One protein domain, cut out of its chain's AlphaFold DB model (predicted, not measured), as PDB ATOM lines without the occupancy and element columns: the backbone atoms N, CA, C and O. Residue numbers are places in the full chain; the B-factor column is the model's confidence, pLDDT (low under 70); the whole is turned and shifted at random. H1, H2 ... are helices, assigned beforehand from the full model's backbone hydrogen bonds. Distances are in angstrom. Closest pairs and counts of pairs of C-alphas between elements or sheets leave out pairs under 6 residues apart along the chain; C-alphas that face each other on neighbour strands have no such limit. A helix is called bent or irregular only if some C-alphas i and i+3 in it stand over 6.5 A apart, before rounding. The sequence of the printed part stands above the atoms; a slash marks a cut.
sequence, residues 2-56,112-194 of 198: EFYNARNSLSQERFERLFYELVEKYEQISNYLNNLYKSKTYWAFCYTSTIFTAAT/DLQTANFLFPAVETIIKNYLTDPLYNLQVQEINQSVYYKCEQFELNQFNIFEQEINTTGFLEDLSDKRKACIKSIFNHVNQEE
ATOM      1  N   GLU A   2      62.030 -18.490  -3.719       82.12
ATOM      2  CA  GLU A   2      61.444 -17.169  -4.036       82.12
ATOM      3  C   GLU A   2      59.913 -17.122  -3.961       82.12
ATOM      4  O   GLU A   2      59.361 -16.201  -3.368       82.12
ATOM      5  N   PHE A   3      59.222 -18.161  -4.443       85.31
ATOM      6  CA  PHE A   3      57.765 -18.258  -4.295       85.31
ATOM      7  C   PHE A   3      57.317 -18.277  -2.826       85.31
ATOM      8  O   PHE A   3      56.360 -17.598  -2.474       85.31
ATOM      9  N   TYR A   4      58.015 -19.020  -1.956       82.75
ATOM     10  CA  TYR A   4      57.686 -19.067  -0.527       82.75
ATOM     11  C   TYR A   4      57.926 -17.718   0.156       82.75
ATOM     12  O   TYR A   4      57.134 -17.329   1.005       82.75
ATOM     13  N   ASN A   5      58.944 -16.965  -0.269       83.56
ATOM     14  CA  ASN A   5      59.180 -15.607   0.220       83.56
ATOM     15  C   ASN A   5      58.039 -14.649  -0.182       83.56
ATOM     16  O   ASN A   5      57.529 -13.897   0.649       83.56
ATOM     17  N   ALA A   6      57.568 -14.731  -1.433       85.69
ATOM     18  CA  ALA A   6      56.390 -13.983  -1.867       85.69
ATOM     19  C   ALA A   6      55.144 -14.420  -1.075       85.69
ATOM     20  O   ALA A   6      54.531 -13.597  -0.402       85.69
ATOM     21  N   ARG A   7      54.817 -15.722  -1.057       86.31
ATOM     22  CA  ARG A   7      53.652 -16.284  -0.348       86.31
ATOM     23  C   ARG A   7      53.603 -15.879   1.124       86.31
ATOM     24  O   ARG A   7      52.550 -15.450   1.581       86.31
ATOM     25  N   ASN A   8      54.708 -16.043   1.850       85.62
ATOM     26  CA  ASN A   8      54.782 -15.835   3.299       85.62
ATOM     27  C   ASN A   8      54.958 -14.356   3.682       85.62
ATOM     28  O   ASN A   8      55.188 -14.039   4.849       85.62
ATOM     29  N   SER A   9      54.862 -13.437   2.718       84.81
ATOM     30  CA  SER A   9      54.920 -12.006   2.996       84.81
ATOM     31  C   SER A   9      53.783 -11.586   3.927       84.81
ATOM     32  O   SER A   9      52.620 -11.902   3.687       84.81
ATOM     33  N   LEU A  10      54.130 -10.838   4.978       80.06
ATOM     34  CA  LEU A  10      53.178 -10.319   5.967       80.06
ATOM     35  C   LEU A  10      52.479  -9.024   5.511       80.06
ATOM     36  O   LEU A  10      51.421  -8.680   6.036       80.06
ATOM     37  N   SER A  11      53.071  -8.310   4.548       82.12
ATOM     38  CA  SER A  11      52.550  -7.068   3.961       82.12
ATOM     39  C   SER A  11      52.084  -7.307   2.527       82.12
ATOM     40  O   SER A  11      52.782  -7.968   1.753       82.12
ATOM     41  N   GLN A  12      50.931  -6.732   2.173       85.12
ATOM     42  CA  GLN A  12      50.391  -6.790   0.815       85.12
ATOM     43  C   GLN A  12      51.328  -6.098  -0.181       85.12
ATOM     44  O   GLN A  12      51.662  -6.686  -1.198       85.12
ATOM     45  N   GLU A  13      51.850  -4.913   0.142       84.88
ATOM     46  CA  GLU A  13      52.777  -4.174  -0.732       84.88
ATOM     47  C   GLU A  13      54.020  -5.006  -1.084       84.88
ATOM     48  O   GLU A  13      54.431  -5.097  -2.242       84.88
ATOM     49  N   ARG A  14      54.585  -5.690  -0.082       83.31
ATOM     50  CA  ARG A  14      55.732  -6.584  -0.278       83.31
ATOM     51  C   ARG A  14      55.366  -7.785  -1.144       83.31
ATOM     52  O   ARG A  14      56.156  -8.141  -2.015       83.31
ATOM     53  N   PHE A  15      54.210  -8.403  -0.895       88.94
ATOM     54  CA  PHE A  15      53.717  -9.506  -1.716       88.94
ATOM     55  C   PHE A  15      53.619  -9.080  -3.182       88.94
ATOM     56  O   PHE A  15      54.153  -9.772  -4.038       88.94
ATOM     57  N   GLU A  16      53.002  -7.930  -3.459       91.38
ATOM     58  CA  GLU A  16      52.823  -7.420  -4.821       91.38
ATOM     59  C   GLU A  16      54.171  -7.198  -5.518       91.38
ATOM     60  O   GLU A  16      54.373  -7.678  -6.633       91.38
ATOM     61  N   ARG A  17      55.134  -6.570  -4.831       90.38
ATOM     62  CA  ARG A  17      56.490  -6.365  -5.361       90.38
ATOM     63  C   ARG A  17      57.204  -7.687  -5.659       90.38
ATOM     64  O   ARG A  17      57.680  -7.888  -6.771       90.38
ATOM     65  N   LEU A  18      57.256  -8.603  -4.689       89.62
ATOM     66  CA  LEU A  18      57.956  -9.884  -4.849       89.62
ATOM     67  C   LEU A  18      57.282 -10.784  -5.889       89.62
ATOM     68  O   LEU A  18      57.959 -11.527  -6.594       89.62
ATOM     69  N   PHE A  19      55.954 -10.744  -5.981       91.69
ATOM     70  CA  PHE A  19      55.220 -11.527  -6.965       91.69
ATOM     71  C   PHE A  19      55.418 -10.970  -8.378       91.69
ATOM     72  O   PHE A  19      55.567 -11.751  -9.313       91.69
ATOM     73  N   TYR A  20      55.496  -9.646  -8.531       91.62
ATOM     74  CA  TYR A  20      55.859  -9.013  -9.799       91.62
ATOM     75  C   TYR A  20      57.270  -9.425 -10.255       91.62
ATOM     76  O   TYR A  20      57.429  -9.929 -11.366       91.62
ATOM     77  N   GLU A  21      58.268  -9.332  -9.368       92.19
ATOM     78  CA  GLU A  21      59.644  -9.789  -9.637       92.19
ATOM     79  C   GLU A  21      59.693 -11.282 -10.017       92.19
ATOM     80  O   GLU A  21      60.441 -11.690 -10.909       92.19
ATOM     81  N   LEU A  22      58.862 -12.112  -9.376       91.44
ATOM     82  CA  LEU A  22      58.730 -13.534  -9.695       91.44
ATOM     83  C   LEU A  22      58.174 -13.750 -11.113       91.44
ATOM     84  O   LEU A  22      58.655 -14.624 -11.833       91.44
ATOM     85  N   VAL A  23      57.167 -12.974 -11.525       91.44
ATOM     86  CA  VAL A  23      56.569 -13.076 -12.865       91.44
ATOM     87  C   VAL A  23      57.562 -12.650 -13.945       91.44
ATOM     88  O   VAL A  23      57.676 -13.354 -14.948       91.44
ATOM     89  N   GLU A  24      58.311 -11.565 -13.729       91.81
ATOM     90  CA  GLU A  24      59.352 -11.118 -14.666       91.81
ATOM     91  C   GLU A  24      60.472 -12.152 -14.803       91.81
ATOM     92  O   GLU A  24      60.879 -12.506 -15.909       91.81
ATOM     93  N   LYS A  25      60.947 -12.694 -13.678       92.44
ATOM     94  CA  LYS A  25      62.035 -13.676 -13.675       92.44
ATOM     95  C   LYS A  25      61.651 -14.997 -14.344       92.44
ATOM     96  O   LYS A  25      62.503 -15.667 -14.929       92.44
ATOM     97  N   TYR A  26      60.383 -15.387 -14.239       90.62
ATOM     98  CA  TYR A  26      59.867 -16.655 -14.744       90.62
ATOM     99  C   TYR A  26      58.821 -16.445 -15.847       90.62
ATOM    100  O   TYR A  26      57.748 -17.052 -15.830       90.62
ATOM    101  N   GLU A  27      59.165 -15.633 -16.851       88.62
ATOM    102  CA  GLU A  27      58.281 -15.266 -17.969       88.62
ATOM    103  C   GLU A  27      57.646 -16.484 -18.672       88.62
ATOM    104  O   GLU A  27      56.468 -16.463 -19.030       88.62
ATOM    105  N   GLN A  28      58.384 -17.596 -18.782       89.44
ATOM    106  CA  GLN A  28      57.917 -18.845 -19.404       89.44
ATOM    107  C   GLN A  28      56.677 -19.456 -18.723       89.44
ATOM    108  O   GLN A  28      55.909 -20.168 -19.368       89.44
ATOM    109  N   ILE A  29      56.467 -19.180 -17.431       88.94
ATOM    110  CA  ILE A  29      55.304 -19.637 -16.651       88.94
ATOM    111  C   ILE A  29      54.407 -18.473 -16.209       88.94
ATOM    112  O   ILE A  29      53.521 -18.660 -15.373       88.94
ATOM    113  N   SER A  30      54.593 -17.280 -16.783       88.81
ATOM    114  CA  SER A  30      53.829 -16.069 -16.455       88.81
ATOM    115  C   SER A  30      52.316 -16.289 -16.532       88.81
ATOM    116  O   SER A  30      51.590 -15.872 -15.636       88.81
ATOM    117  N   ASN A  31      51.825 -17.029 -17.531       90.44
ATOM    118  CA  ASN A  31      50.406 -17.379 -17.649       90.44
ATOM    119  C   ASN A  31      49.874 -18.151 -16.431       90.44
ATOM    120  O   ASN A  31      48.764 -17.890 -15.963       90.44
ATOM    121  N   TYR A  32      50.659 -19.091 -15.901       91.50
ATOM    122  CA  TYR A  32      50.291 -19.829 -14.693       91.50
ATOM    123  C   TYR A  32      50.312 -18.911 -13.466       91.50
ATOM    124  O   TYR A  32      49.342 -18.883 -12.712       91.50
ATOM    125  N   LEU A  33      51.374 -18.116 -13.300       90.31
ATOM    126  CA  LEU A  33      51.517 -17.194 -12.171       90.31
ATOM    127  C   LEU A  33      50.415 -16.126 -12.154       90.31
ATOM    128  O   LEU A  33      49.816 -15.883 -11.112       90.31
ATOM    129  N   ASN A  34      50.061 -15.563 -13.309       91.00
ATOM    130  CA  ASN A  34      48.969 -14.600 -13.442       91.00
ATOM    131  C   ASN A  34      47.604 -15.216 -13.111       91.00
ATOM    132  O   ASN A  34      46.743 -14.552 -12.536       91.00
ATOM    133  N   ASN A  35      47.387 -16.493 -13.439       91.75
ATOM    134  CA  ASN A  35      46.172 -17.193 -13.025       91.75
ATOM    135  C   ASN A  35      46.164 -17.494 -11.522       91.75
ATOM    136  O   ASN A  35      45.132 -17.314 -10.882       91.75
ATOM    137  N   LEU A  36      47.305 -17.884 -10.951       90.31
ATOM    138  CA  LEU A  36      47.457 -18.110  -9.512       90.31
ATOM    139  C   LEU A  36      47.257 -16.817  -8.703       90.31
ATOM    140  O   LEU A  36      46.657 -16.831  -7.630       90.31
ATOM    141  N   TYR A  37      47.704 -15.684  -9.238       91.38
ATOM    142  CA  TYR A  37      47.525 -14.368  -8.634       91.38
ATOM    143  C   TYR A  37      46.049 -13.984  -8.467       91.38
ATOM    144  O   TYR A  37      45.677 -13.387  -7.459       91.38
ATOM    145  N   LYS A  38      45.173 -14.380  -9.402       91.69
ATOM    146  CA  LYS A  38      43.724 -14.115  -9.302       91.69
ATOM    147  C   LYS A  38      43.101 -14.721  -8.043       91.69
ATOM    148  O   LYS A  38      42.120 -14.186  -7.542       91.69
ATOM    149  N   SER A  39      43.667 -15.812  -7.527       90.88
ATOM    150  CA  SER A  39      43.219 -16.479  -6.302       90.88
ATOM    151  C   SER A  39      44.093 -16.167  -5.081       90.88
ATOM    152  O   SER A  39      44.006 -16.882  -4.085       90.88
ATOM    153  N   LYS A  40      44.913 -15.100  -5.112       89.62
ATOM    154  CA  LYS A  40      45.843 -14.725  -4.023       89.62
ATOM    155  C   LYS A  40      45.192 -14.638  -2.642       89.62
ATOM    156  O   LYS A  40      45.815 -15.012  -1.657       89.62
ATOM    157  N   THR A  41      43.919 -14.253  -2.570       86.94
ATOM    158  CA  THR A  41      43.150 -14.166  -1.318       86.94
ATOM    159  C   THR A  41      42.936 -15.509  -0.616       86.94
ATOM    160  O   THR A  41      42.568 -15.523   0.552       86.94
ATOM    161  N   TYR A  42      43.163 -16.634  -1.299       83.25
ATOM    162  CA  TYR A  42      42.994 -17.977  -0.741       83.25
ATOM    163  C   TYR A  42      44.296 -18.621  -0.256       83.25
ATOM    164  O   TYR A  42      44.236 -19.607   0.474       83.25
ATOM    165  N   TRP A  43      45.463 -18.124  -0.675       85.06
ATOM    166  CA  TRP A  43      46.735 -18.820  -0.437       85.06
ATOM    167  C   TRP A  43      47.899 -17.918  -0.026       85.06
ATOM    168  O   TRP A  43      48.861 -18.423   0.556       85.06
ATOM    169  N   ALA A  44      47.858 -16.621  -0.338       87.38
ATOM    170  CA  ALA A  44      48.911 -15.690   0.041       87.38
ATOM    171  C   ALA A  44      48.686 -15.198   1.473       87.38
ATOM    172  O   ALA A  44      47.600 -14.743   1.838       87.38
ATOM    173  N   PHE A  45      49.738 -15.267   2.282       83.31
ATOM    174  CA  PHE A  45      49.634 -15.176   3.731       83.31
ATOM    175  C   PHE A  45      49.172 -13.795   4.222       83.31
ATOM    176  O   PHE A  45      48.346 -13.695   5.127       83.31
ATOM    177  N   CYS A  46      49.613 -12.708   3.583       83.81
ATOM    178  CA  CYS A  46      49.132 -11.352   3.883       83.81
ATOM    179  C   CYS A  46      47.619 -11.153   3.673       83.81
ATOM    180  O   CYS A  46      47.066 -10.207   4.229       83.81
ATOM    181  N   TYR A  47      46.958 -12.015   2.894       83.50
ATOM    182  CA  TYR A  47      45.514 -11.961   2.658       83.50
ATOM    183  C   TYR A  47      44.731 -12.977   3.497       83.50
ATOM    184  O   TYR A  47      43.559 -12.749   3.774       83.50
ATOM    185  N   THR A  48      45.354 -14.085   3.907       83.19
ATOM    186  CA  THR A  48      44.697 -15.131   4.707       83.19
ATOM    187  C   THR A  48      44.910 -14.974   6.212       83.19
ATOM    188  O   THR A  48      44.069 -15.420   6.983       83.19
ATOM    189  N   SER A  49      45.996 -14.326   6.646       77.44
ATOM    190  CA  SER A  49      46.397 -14.225   8.063       77.44
ATOM    191  C   SER A  49      45.381 -13.547   8.984       77.44
ATOM    192  O   SER A  49      45.366 -13.832  10.179       77.44
ATOM    193  N   THR A  50      44.530 -12.666   8.459       74.75
ATOM    194  CA  THR A  50      43.482 -11.977   9.230       74.75
ATOM    195  C   THR A  50      42.127 -12.680   9.166       74.75
ATOM    196  O   THR A  50      41.175 -12.238   9.806       74.75
ATOM    197  N   ILE A  51      42.013 -13.774   8.407       78.50
ATOM    198  CA  ILE A  51      40.764 -14.514   8.242       78.50
ATOM    199  C   ILE A  51      40.705 -15.621   9.291       78.50
ATOM    200  O   ILE A  51      41.514 -16.550   9.291       78.50
ATOM    201  N   PHE A  52      39.702 -15.559  10.166       74.56
ATOM    202  CA  PHE A  52      39.448 -16.638  11.112       74.56
ATOM    203  C   PHE A  52      38.909 -17.868  10.378       74.56
ATOM    204  O   PHE A  52      37.805 -17.852   9.834       74.56
ATOM    205  N   THR A  53      39.687 -18.948  10.369       69.38
ATOM    206  CA  THR A  53      39.329 -20.190   9.670       69.38
ATOM    207  C   THR A  53      38.980 -21.335  10.613       69.38
ATOM    208  O   THR A  53      38.737 -22.442  10.144       69.38
ATOM    209  N   ALA A  54      38.914 -21.099  11.928       64.56
ATOM    210  CA  ALA A  54      38.504 -22.092  12.930       64.56
ATOM    211  C   ALA A  54      39.194 -23.465  12.773       64.56
ATOM    212  O   ALA A  54      38.551 -24.513  12.823       64.56
ATOM    213  N   ALA A  55      40.503 -23.455  12.508       58.88
ATOM    214  CA  ALA A  55      41.323 -24.640  12.241       58.88
ATOM    215  C   ALA A  55      40.958 -25.461  10.979       58.88
ATOM    216  O   ALA A  55      41.578 -26.495  10.725       58.88
ATOM    217  N   THR A  56      40.038 -24.991  10.127       60.53
ATOM    218  CA  THR A  56      39.656 -25.676   8.872       60.53
ATOM    219  C   THR A  56      40.741 -25.640   7.791       60.53
ATOM    220  O   THR A  56      40.721 -26.462   6.880       60.53
ATOM    221  N   ASP A 112      42.643 -18.308  36.749       54.16
ATOM    222  CA  ASP A 112      41.526 -19.248  36.606       54.16
ATOM    223  C   ASP A 112      40.897 -19.232  35.195       54.16
ATOM    224  O   ASP A 112      40.744 -18.182  34.571       54.16
ATOM    225  N   LEU A 113      40.495 -20.411  34.712       53.84
ATOM    226  CA  LEU A 113      40.035 -20.743  33.348       53.84
ATOM    227  C   LEU A 113      38.773 -19.986  32.871       53.84
ATOM    228  O   LEU A 113      38.257 -20.271  31.790       53.84
ATOM    229  N   GLN A 114      38.257 -19.041  33.657       57.88
ATOM    230  CA  GLN A 114      36.995 -18.336  33.418       57.88
ATOM    231  C   GLN A 114      37.160 -16.889  32.922       57.88
ATOM    232  O   GLN A 114      36.171 -16.250  32.559       57.88
ATOM    233  N   THR A 115      38.381 -16.345  32.874       61.50
ATOM    234  CA  THR A 115      38.588 -14.924  32.545       61.50
ATOM    235  C   THR A 115      38.291 -14.582  31.085       61.50
ATOM    236  O   THR A 115      37.733 -13.518  30.824       61.50
ATOM    237  N   ALA A 116      38.594 -15.447  30.114       61.78
ATOM    238  CA  ALA A 116      38.391 -15.071  28.713       61.78
ATOM    239  C   ALA A 116      36.922 -15.164  28.267       61.78
ATOM    240  O   ALA A 116      36.484 -14.334  27.474       61.78
ATOM    241  N   ASN A 117      36.131 -16.072  28.849       65.69
ATOM    242  CA  ASN A 117      34.672 -16.089  28.666       65.69
ATOM    243  C   ASN A 117      34.014 -14.825  29.236       65.69
ATOM    244  O   ASN A 117      33.063 -14.299  28.663       65.69
ATOM    245  N   PHE A 118      34.552 -14.298  30.341       70.38
ATOM    246  CA  PHE A 118      34.124 -13.011  30.882       70.38
ATOM    247  C   PHE A 118      34.486 -11.838  29.955       70.38
ATOM    248  O   PHE A 118      33.676 -10.930  29.776       70.38
ATOM    249  N   LEU A 119      35.676 -11.856  29.348       74.19
ATOM    250  CA  LEU A 119      36.158 -10.766  28.489       74.19
ATOM    251  C   LEU A 119      35.556 -10.784  27.074       74.19
ATOM    252  O   LEU A 119      35.331  -9.719  26.501       74.19
ATOM    253  N   PHE A 120      35.263 -11.962  26.512       80.19
ATOM    254  CA  PHE A 120      34.831 -12.124  25.115       80.19
ATOM    255  C   PHE A 120      33.526 -12.938  24.934       80.19
ATOM    256  O   PHE A 120      33.462 -13.820  24.070       80.19
ATOM    257  N   PRO A 121      32.433 -12.631  25.662       81.38
ATOM    258  CA  PRO A 121      31.206 -13.442  25.641       81.38
ATOM    259  C   PRO A 121      30.496 -13.452  24.275       81.38
ATOM    260  O   PRO A 121      29.885 -14.447  23.872       81.38
ATOM    261  N   ALA A 122      30.587 -12.350  23.524       84.12
ATOM    262  CA  ALA A 122      30.021 -12.257  22.179       84.12
ATOM    263  C   ALA A 122      30.744 -13.191  21.190       84.12
ATOM    264  O   ALA A 122      30.095 -13.852  20.378       84.12
ATOM    265  N   VAL A 123      32.074 -13.284  21.292       80.75
ATOM    266  CA  VAL A 123      32.903 -14.151  20.439       80.75
ATOM    267  C   VAL A 123      32.605 -15.618  20.734       80.75
ATOM    268  O   VAL A 123      32.364 -16.393  19.810       80.75
ATOM    269  N   GLU A 124      32.528 -15.988  22.014       81.62
ATOM    270  CA  GLU A 124      32.191 -17.349  22.441       81.62
ATOM    271  C   GLU A 124      30.830 -17.802  21.888       81.62
ATOM    272  O   GLU A 124      30.704 -18.908  21.354       81.62
ATOM    273  N   THR A 125      29.826 -16.920  21.945       84.81
ATOM    274  CA  THR A 125      28.479 -17.192  21.419       84.81
ATOM    275  C   THR A 125      28.506 -17.476  19.917       84.81
ATOM    276  O   THR A 125      27.855 -18.411  19.452       84.81
ATOM    277  N   ILE A 126      29.279 -16.701  19.150       84.94
ATOM    278  CA  ILE A 126      29.430 -16.911  17.706       84.94
ATOM    279  C   ILE A 126      30.116 -18.253  17.439       84.94
ATOM    280  O   ILE A 126      29.588 -19.063  16.684       84.94
ATOM    281  N   ILE A 127      31.254 -18.528  18.082       83.06
ATOM    282  CA  ILE A 127      32.030 -19.758  17.856       83.06
ATOM    283  C   ILE A 127      31.182 -21.002  18.149       83.06
ATOM    284  O   ILE A 127      31.172 -21.943  17.354       83.06
ATOM    285  N   LYS A 128      30.416 -20.987  19.244       84.62
ATOM    286  CA  LYS A 128      29.539 -22.097  19.637       84.62
ATOM    287  C   LYS A 128      28.442 -22.402  18.611       84.62
ATOM    288  O   LYS A 128      28.037 -23.551  18.486       84.62
ATOM    289  N   ASN A 129      27.978 -21.403  17.859       86.69
ATOM    290  CA  ASN A 129      26.953 -21.601  16.830       86.69
ATOM    291  C   ASN A 129      27.489 -22.278  15.559       86.69
ATOM    292  O   ASN A 129      26.708 -22.872  14.818       86.69
ATOM    293  N   TYR A 130      28.796 -22.180  15.291       82.50
ATOM    294  CA  TYR A 130      29.399 -22.658  14.042       82.50
ATOM    295  C   TYR A 130      30.308 -23.882  14.212       82.50
ATOM    296  O   TYR A 130      30.565 -24.571  13.223       82.50
ATOM    297  N   LEU A 131      30.804 -24.168  15.421       82.44
ATOM    298  CA  LEU A 131      31.755 -25.256  15.667       82.44
ATOM    299  C   LEU A 131      31.136 -26.444  16.402       82.44
ATOM    300  O   LEU A 131      30.222 -26.310  17.207       82.44
ATOM    301  N   THR A 132      31.695 -27.626  16.144       83.75
ATOM    302  CA  THR A 132      31.428 -28.831  16.937       83.75
ATOM    303  C   THR A 132      32.131 -28.744  18.291       83.75
ATOM    304  O   THR A 132      33.176 -28.101  18.398       83.75
ATOM    305  N   ASP A 133      31.618 -29.444  19.308       79.88
ATOM    306  CA  ASP A 133      32.170 -29.401  20.673       79.88
ATOM    307  C   ASP A 133      33.701 -29.605  20.750       79.88
ATOM    308  O   ASP A 133      34.358 -28.857  21.478       79.88
ATOM    309  N   PRO A 134      34.329 -30.532  19.992       79.81
ATOM    310  CA  PRO A 134      35.786 -30.681  20.016       79.81
ATOM    311  C   PRO A 134      36.537 -29.449  19.493       79.81
ATOM    312  O   PRO A 134      37.559 -29.067  20.059       79.81
ATOM    313  N   LEU A 135      36.038 -28.817  18.425       78.50
ATOM    314  CA  LEU A 135      36.647 -27.618  17.843       78.50
ATOM    315  C   LEU A 135      36.380 -26.382  18.703       78.50
ATOM    316  O   LEU A 135      37.269 -25.553  18.871       78.50
ATOM    317  N   TYR A 136      35.188 -26.285  19.290       81.44
ATOM    318  CA  TYR A 136      34.848 -25.246  20.254       81.44
ATOM    319  C   TYR A 136      35.779 -25.296  21.472       81.44
ATOM    320  O   TYR A 136      36.390 -24.285  21.805       81.44
ATOM    321  N   ASN A 137      35.975 -26.473  22.075       79.38
ATOM    322  CA  ASN A 137      36.871 -26.626  23.225       79.38
ATOM    323  C   ASN A 137      38.317 -26.230  22.893       79.38
ATOM    324  O   ASN A 137      38.978 -25.594  23.713       79.38
ATOM    325  N   LEU A 138      38.795 -26.562  21.689       80.12
ATOM    326  CA  LEU A 138      40.118 -26.143  21.221       80.12
ATOM    327  C   LEU A 138      40.219 -24.611  21.137       80.12
ATOM    328  O   LEU A 138      41.168 -24.027  21.651       80.12
ATOM    329  N   GLN A 139      39.219 -23.958  20.545       78.69
ATOM    330  CA  GLN A 139      39.197 -22.502  20.397       78.69
ATOM    331  C   GLN A 139      39.073 -21.772  21.737       78.69
ATOM    332  O   GLN A 139      39.762 -20.782  21.965       78.69
ATOM    333  N   VAL A 140      38.265 -22.282  22.669       78.19
ATOM    334  CA  VAL A 140      38.168 -21.728  24.031       78.19
ATOM    335  C   VAL A 140      39.512 -21.811  24.756       78.19
ATOM    336  O   VAL A 140      39.909 -20.863  25.433       78.19
ATOM    337  N   GLN A 141      40.261 -22.906  24.591       76.75
ATOM    338  CA  GLN A 141      41.612 -23.015  25.146       76.75
ATOM    339  C   GLN A 141      42.582 -21.990  24.537       76.75
ATOM    340  O   GLN A 141      43.396 -21.430  25.270       76.75
ATOM    341  N   GLU A 142      42.491 -21.713  23.234       77.31
ATOM    342  CA  GLU A 142      43.309 -20.690  22.565       77.31
ATOM    343  C   GLU A 142      42.947 -19.267  23.025       77.31
ATOM    344  O   GLU A 142      43.836 -18.471  23.332       77.31
ATOM    345  N   ILE A 143      41.655 -18.960  23.160       77.94
ATOM    346  CA  ILE A 143      41.169 -17.661  23.652       77.94
ATOM    347  C   ILE A 143      41.609 -17.438  25.100       77.94
ATOM    348  O   ILE A 143      42.153 -16.380  25.416       77.94
ATOM    349  N   ASN A 144      41.469 -18.451  25.958       75.94
ATOM    350  CA  ASN A 144      42.009 -18.413  27.315       75.94
ATOM    351  C   ASN A 144      43.524 -18.192  27.304       75.94
ATOM    352  O   ASN A 144      44.027 -17.417  28.104       75.94
ATOM    353  N   GLN A 145      44.264 -18.789  26.369       72.31
ATOM    354  CA  GLN A 145      45.706 -18.550  26.273       72.31
ATOM    355  C   GLN A 145      46.060 -17.109  25.881       72.31
ATOM    356  O   GLN A 145      47.087 -16.594  26.324       72.31
ATOM    357  N   SER A 146      45.209 -16.436  25.105       73.31
ATOM    358  CA  SER A 146      45.486 -15.079  24.630       73.31
ATOM    359  C   SER A 146      45.544 -14.012  25.727       73.31
ATOM    360  O   SER A 146      46.188 -12.981  25.539       73.31
ATOM    361  N   VAL A 147      44.934 -14.247  26.892       71.50
ATOM    362  CA  VAL A 147      44.956 -13.263  27.988       71.50
ATOM    363  C   VAL A 147      46.277 -13.261  28.763       71.50
ATOM    364  O   VAL A 147      46.521 -12.347  29.544       71.50
ATOM    365  N   TYR A 148      47.149 -14.251  28.541       70.31
ATOM    366  CA  TYR A 148      48.425 -14.378  29.257       70.31
ATOM    367  C   TYR A 148      49.614 -13.739  28.526       70.31
ATOM    368  O   TYR A 148      50.756 -13.880  28.970       70.31
ATOM    369  N   TYR A 149      49.388 -13.036  27.412       67.75
ATOM    370  CA  TYR A 149      50.467 -12.334  26.720       67.75
ATOM    371  C   TYR A 149      50.890 -11.073  27.483       67.75
ATOM    372  O   TYR A 149      50.075 -10.229  27.854       67.75
ATOM    373  N   LYS A 150      52.204 -10.917  27.672       65.19
ATOM    374  CA  LYS A 150      52.800  -9.668  28.151       65.19
ATOM    375  C   LYS A 150      52.630  -8.603  27.065       65.19
ATOM    376  O   LYS A 150      53.175  -8.749  25.973       65.19
ATOM    377  N   CYS A 151      51.892  -7.541  27.373       65.19
ATOM    378  CA  CYS A 151      51.761  -6.386  26.493       65.19
ATOM    379  C   CYS A 151      52.871  -5.371  26.795       65.19
ATOM    380  O   CYS A 151      53.141  -5.065  27.958       65.19
ATOM    381  N   GLU A 152      53.504  -4.849  25.749       69.62
ATOM    382  CA  GLU A 152      54.393  -3.692  25.826       69.62
ATOM    383  C   GLU A 152      53.747  -2.561  25.022       69.62
ATOM    384  O   GLU A 152      53.291  -2.769  23.897       69.62
ATOM    385  N   GLN A 153      53.641  -1.379  25.630       69.31
ATOM    386  CA  GLN A 153      53.051  -0.212  24.988       69.31
ATOM    387  C   GLN A 153      54.105   0.476  24.120       69.31
ATOM    388  O   GLN A 153      55.218   0.740  24.574       69.31
ATOM    389  N   PHE A 154      53.731   0.799  22.885       68.25
ATOM    390  CA  PHE A 154      54.584   1.509  21.937       68.25
ATOM    391  C   PHE A 154      53.825   2.692  21.345       68.25
ATOM    392  O   PHE A 154      52.605   2.643  21.184       68.25
ATOM    393  N   GLU A 155      54.551   3.751  20.993       72.19
ATOM    394  CA  GLU A 155      53.973   4.855  20.230       72.19
ATOM    395  C   GLU A 155      53.626   4.394  18.810       72.19
ATOM    396  O   GLU A 155      54.399   3.673  18.174       72.19
ATOM    397  N   LEU A 156      52.497   4.869  18.271       64.12
ATOM    398  CA  LEU A 156      52.017   4.522  16.924       64.12
ATOM    399  C   LEU A 156      53.084   4.762  15.833       64.12
ATOM    400  O   LEU A 156      53.165   4.043  14.845       64.12
ATOM    401  N   ASN A 157      53.981   5.728  16.021       66.56
ATOM    402  CA  ASN A 157      55.026   6.039  15.043       66.56
ATOM    403  C   ASN A 157      56.135   4.966  14.956       66.56
ATOM    404  O   ASN A 157      56.963   5.005  14.046       66.56
ATOM    405  N   GLN A 158      56.156   3.990  15.871       64.12
ATOM    406  CA  GLN A 158      57.171   2.936  15.954       64.12
ATOM    407  C   GLN A 158      56.782   1.631  15.233       64.12
ATOM    408  O   GLN A 158      57.548   0.669  15.256       64.12
ATOM    409  N   PHE A 159      55.639   1.567  14.534       62.78
ATOM    410  CA  PHE A 159      55.167   0.325  13.892       62.78
ATOM    411  C   PHE A 159      56.156  -0.319  12.914       62.78
ATOM    412  O   PHE A 159      56.182  -1.544  12.787       62.78
ATOM    413  N   ASN A 160      56.995   0.481  12.250       60.84
ATOM    414  CA  ASN A 160      57.983  -0.021  11.293       60.84
ATOM    415  C   ASN A 160      59.045  -0.930  11.953       60.84
ATOM    416  O   ASN A 160      59.676  -1.728  11.265       60.84
ATOM    417  N   ILE A 161      59.213  -0.873  13.283       56.97
ATOM    418  CA  ILE A 161      60.132  -1.748  14.036       56.97
ATOM    419  C   ILE A 161      59.690  -3.222  13.952       56.97
ATOM    420  O   ILE A 161      60.516  -4.137  13.993       56.97
ATOM    421  N   PHE A 162      58.393  -3.477  13.755       58.19
ATOM    422  CA  PHE A 162      57.823  -4.824  13.673       58.19
ATOM    423  C   PHE A 162      57.738  -5.371  12.237       58.19
ATOM    424  O   PHE A 162      57.064  -6.372  11.995       58.19
ATOM    425  N   GLU A 163      58.461  -4.788  11.280       61.19
ATOM    426  CA  GLU A 163      58.571  -5.314   9.909       61.19
ATOM    427  C   GLU A 163      59.754  -6.282   9.719       61.19
ATOM    428  O   GLU A 163      60.264  -6.447   8.612       61.19
ATOM    429  N   GLN A 164      60.206  -6.953  10.786       58.50
ATOM    430  CA  GLN A 164      61.247  -7.977  10.660       58.50
ATOM    431  C   GLN A 164      60.829  -9.111   9.716       58.50
ATOM    432  O   GLN A 164      59.745  -9.689   9.826       58.50
ATOM    433  N   GLU A 165      61.734  -9.415   8.793       60.34
ATOM    434  CA  GLU A 165      61.527 -10.341   7.690       60.34
ATOM    435  C   GLU A 165      61.584 -11.798   8.150       60.34
ATOM    436  O   GLU A 165      62.456 -12.188   8.929       60.34
ATOM    437  N   ILE A 166      60.693 -12.633   7.616       61.56
ATOM    438  CA  ILE A 166      60.719 -14.075   7.852       61.56
ATOM    439  C   ILE A 166      61.047 -14.765   6.531       61.56
ATOM    440  O   ILE A 166      60.170 -15.028   5.712       61.56
ATOM    441  N   ASN A 167      62.330 -15.056   6.321       60.41
ATOM    442  CA  ASN A 167      62.776 -15.890   5.208       60.41
ATOM    443  C   ASN A 167      62.658 -17.361   5.619       60.41
ATOM    444  O   ASN A 167      63.553 -17.909   6.262       60.41
ATOM    445  N   THR A 168      61.543 -18.000   5.268       63.41
ATOM    446  CA  THR A 168      61.306 -19.426   5.528       63.41
ATOM    447  C   THR A 168      61.160 -20.214   4.233       63.41
ATOM    448  O   THR A 168      60.641 -19.734   3.226       63.41
ATOM    449  N   THR A 169      61.643 -21.458   4.250       63.06
ATOM    450  CA  THR A 169      61.571 -22.391   3.115       63.06
ATOM    451  C   THR A 169      60.329 -23.286   3.133       63.06
ATOM    452  O   THR A 169      60.220 -24.163   2.279       63.06
ATOM    453  N   GLY A 170      59.411 -23.071   4.080       70.75
ATOM    454  CA  GLY A 170      58.162 -23.818   4.258       70.75
ATOM    455  C   GLY A 170      56.976 -22.891   4.530       70.75
ATOM    456  O   GLY A 170      57.103 -21.670   4.405       70.75
ATOM    457  N   PHE A 171      55.825 -23.456   4.882       71.50
ATOM    458  CA  PHE A 171      54.644 -22.672   5.228       71.50
ATOM    459  C   PHE A 171      54.839 -21.997   6.590       71.50
ATOM    460  O   PHE A 171      55.347 -22.592   7.538       71.50
ATOM    461  N   LEU A 172      54.505 -20.709   6.671       71.44
ATOM    462  CA  LEU A 172      54.678 -19.930   7.898       71.44
ATOM    463  C   LEU A 172      53.701 -20.386   8.994       71.44
ATOM    464  O   LEU A 172      53.985 -20.250  10.180       71.44
ATOM    465  N   GLU A 173      52.569 -20.949   8.578       71.12
ATOM    466  CA  GLU A 173      51.515 -21.512   9.413       71.12
ATOM    467  C   GLU A 173      52.034 -22.599  10.365       71.12
ATOM    468  O   GLU A 173      51.631 -22.614  11.534       71.12
ATOM    469  N   ASP A 174      52.965 -23.426   9.881       68.88
ATOM    470  CA  ASP A 174      53.531 -24.585  10.584       68.88
ATOM    471  C   ASP A 174      54.493 -24.181  11.709       68.88
ATOM    472  O   ASP A 174      54.782 -24.964  12.613       68.88
ATOM    473  N   LEU A 175      54.979 -22.938  11.691       68.25
ATOM    474  CA  LEU A 175      55.877 -22.418  12.712       68.25
ATOM    475  C   LEU A 175      55.052 -21.815  13.855       68.25
ATOM    476  O   LEU A 175      54.377 -20.794  13.698       68.25
ATOM    477  N   SER A 176      55.094 -22.457  15.022       61.72
ATOM    478  CA  SER A 176      54.330 -22.053  16.211       61.72
ATOM    479  C   SER A 176      54.765 -20.693  16.768       61.72
ATOM    480  O   SER A 176      53.905 -19.905  17.151       61.72
ATOM    481  N   ASP A 177      56.066 -20.396  16.744       66.06
ATOM    482  CA  ASP A 177      56.682 -19.221  17.386       66.06
ATOM    483  C   ASP A 177      57.120 -18.122  16.395       66.06
ATOM    484  O   ASP A 177      58.033 -17.328  16.630       66.06
ATOM    485  N   LYS A 178      56.513 -18.084  15.205       70.38
ATOM    486  CA  LYS A 178      56.778 -17.025  14.220       70.38
ATOM    487  C   LYS A 178      55.624 -16.045  14.147       70.38
ATOM    488  O   LYS A 178      54.464 -16.413  14.292       70.38
ATOM    489  N   ARG A 179      55.950 -14.775  13.884       69.69
ATOM    490  CA  ARG A 179      54.957 -13.712  13.697       69.69
ATOM    491  C   ARG A 179      54.035 -14.079  12.533       69.69
ATOM    492  O   ARG A 179      54.501 -14.245  11.409       69.69
ATOM    493  N   LYS A 180      52.734 -14.170  12.817       72.62
ATOM    494  CA  LYS A 180      51.702 -14.602  11.858       72.62
ATOM    495  C   LYS A 180      50.871 -13.460  11.273       72.62
ATOM    496  O   LYS A 180      50.013 -13.706  10.442       72.62
ATOM    497  N   ALA A 181      51.119 -12.217  11.675       72.12
ATOM    498  CA  ALA A 181      50.434 -11.052  11.124       72.12
ATOM    499  C   ALA A 181      51.311  -9.801  11.233       72.12
ATOM    500  O   ALA A 181      52.134  -9.679  12.142       72.12
ATOM    501  N   CYS A 182      51.122  -8.863  10.303       74.19
ATOM    502  CA  CYS A 182      51.660  -7.512  10.417       74.19
ATOM    503  C   CYS A 182      50.617  -6.601  11.066       74.19
ATOM    504  O   CYS A 182      49.429  -6.686  10.754       74.19
ATOM    505  N   ILE A 183      51.074  -5.681  11.913       73.44
ATOM    506  CA  ILE A 183      50.209  -4.715  12.587       73.44
ATOM    507  C   ILE A 183      49.427  -3.846  11.589       73.44
ATOM    508  O   ILE A 183      48.228  -3.654  11.762       73.44
ATOM    509  N   LYS A 184      50.054  -3.440  10.472       72.12
ATOM    510  CA  LYS A 184      49.390  -2.712   9.374       72.12
ATOM    511  C   LYS A 184      48.208  -3.504   8.800       72.12
ATOM    512  O   LYS A 184      47.140  -2.946   8.578       72.12
ATOM    513  N   SER A 185      48.376  -4.815   8.617       72.81
ATOM    514  CA  SER A 185      47.318  -5.692   8.102       72.81
ATOM    515  C   SER A 185      46.147  -5.814   9.078       72.81
ATOM    516  O   SER A 185      45.003  -5.890   8.637       72.81
ATOM    517  N   ILE A 186      46.408  -5.790  10.390       75.25
ATOM    518  CA  ILE A 186      45.359  -5.794  11.421       75.25
ATOM    519  C   ILE A 186      44.590  -4.468  11.391       75.25
ATOM    520  O   ILE A 186      43.367  -4.485  11.298       75.25
ATOM    521  N   PHE A 187      45.289  -3.329  11.374       71.94
ATOM    522  CA  PHE A 187      44.662  -2.002  11.338       71.94
ATOM    523  C   PHE A 187      43.767  -1.777  10.114       71.94
ATOM    524  O   PHE A 187      42.756  -1.095  10.233       71.94
ATOM    525  N   ASN A 188      44.077  -2.387   8.968       71.31
ATOM    526  CA  ASN A 188      43.218  -2.307   7.781       71.31
ATOM    527  C   ASN A 188      41.816  -2.914   7.988       71.31
ATOM    528  O   ASN A 188      40.907  -2.596   7.228       71.31
ATOM    529  N   HIS A 189      41.645  -3.796   8.978       70.19
ATOM    530  CA  HIS A 189      40.377  -4.471   9.271       70.19
ATOM    531  C   HIS A 189      39.678  -3.920  10.522       70.19
ATOM    532  O   HIS A 189      38.570  -4.354  10.835       70.19
ATOM    533  N   VAL A 190      40.305  -2.987  11.242       70.38
ATOM    534  CA  VAL A 190      39.735  -2.360  12.438       70.38
ATOM    535  C   VAL A 190      39.186  -0.994  12.049       70.38
ATOM    536  O   VAL A 190      39.896  -0.183  11.457       70.38
ATOM    537  N   ASN A 191      37.928  -0.719  12.399       69.75
ATOM    538  CA  ASN A 191      37.392   0.628  12.260       69.75
ATOM    539  C   ASN A 191      38.144   1.552  13.229       69.75
ATOM    540  O   ASN A 191      38.008   1.421  14.444       69.75
ATOM    541  N   GLN A 192      38.958   2.467  12.697       67.06
ATOM    542  CA  GLN A 192      39.785   3.362  13.511       67.06
ATOM    543  C   GLN A 192      38.945   4.241  14.448       67.06
ATOM    544  O   GLN A 192      39.418   4.609  15.518       67.06
ATOM    545  N   GLU A 193      37.685   4.511  14.090       65.19
ATOM    546  CA  GLU A 193      36.734   5.265  14.915       65.19
ATOM    547  C   GLU A 193      36.290   4.505  16.180       65.19
ATOM    548  O   GLU A 193      35.822   5.116  17.140       65.19
ATOM    549  N   GLU A 194      36.446   3.179  16.211       64.25
ATOM    550  CA  GLU A 194      36.089   2.327  17.354       64.25
ATOM    551  C   GLU A 194      37.269   2.080  18.308       64.25
ATOM    552  O   GLU A 194      37.089   1.505  19.386       64.25
TER     553      GLU A 194
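What this domain is: This is residues 2 to 56 and 112 to 194 of the 198 residues of an uncharacterized protein of Rhizophagus clarus (UniProt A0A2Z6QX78). Two small helical lobes lie at opposite ends of a loose model: H2 with H1, H3 and short H4 in one, H7 with H5 and H6 in the other. Residues 148 to 158, which stand free, lead from the second lobe toward H8, and H9 lies between the lobes. The 138 printed residues, with nine named helices H1 to H9 in chain order and no named strand, are all helix in class; the radius of gyration of the C-alphas is 18.1 A and the spans are 57 by 39 by 31 A.

Where its parts are: H2, residues 12 to 25, measures 19.8 A, and H7, residues 133 to 146, 20.0 A. H1 is residues 2 to 7, beginning at C-alpha 2 (61.444, -17.169, -4.036); H3 is 27 to 38, 17.0 A, and H4 45 to 48. H5 is 115 to 119, H6 121 to 130, H8 156 to 162, and H9 183 to 187, ending at C-alpha 187 (44.662, -2.002, 11.338). H3 and H8 are irregular: C-alphas 28 and 31 are 7.9 A apart, 157 and 160 7.7 A.

How they stand to each other: H2 forms helical hairpins with H1, at a shallow tilt of 32 degrees, closest C-alphas Ala 6 and Phe 15, 5.2 A, and with H3, at 27 degrees, Val 23 and Ser 30, 5.4 A. H4 only just touches H2, with 3 pairs of C-alphas within 8 A, the closest Gln 12 and Cys 46, 5.6 A. H7 touches H5 with residues 143 to 144 alone, closest C-alphas Ala 116 and Asn 144, 5.1 A. The hairpin H6 and H7 only just touches, with 3 such pairs, closest Lys 128 and Tyr 136, 6.2 A, at a shallow tilt of 29 degrees; the helix packing is mostly aligned. H8 and H9 only just touch, with 3 such pairs, closest Phe 159 and Ile 183, 7.2 A. H2 and H7 are apart. Every O i to N i+4 pair is within hydrogen-bond range in H1, H2, H5, H7 and H9, 5 of 8 in H3, 5 of 6 in H6, and 0 of 3 in H8, where 2 of 4 O i to N i+3 pairs are; H4 is too short for such a pair.

The domain as a whole: The farthest C-alphas, Gln 28 and Asp 112, are 58.4 A apart. Residues 57 to 111 are not printed, a gap of 28.5 A between C-alphas 56 and 112. The link from H8 to H9 is long. The mean pLDDT of the printed part is 76.7, with 39 residues under 70, among them 156 to 169.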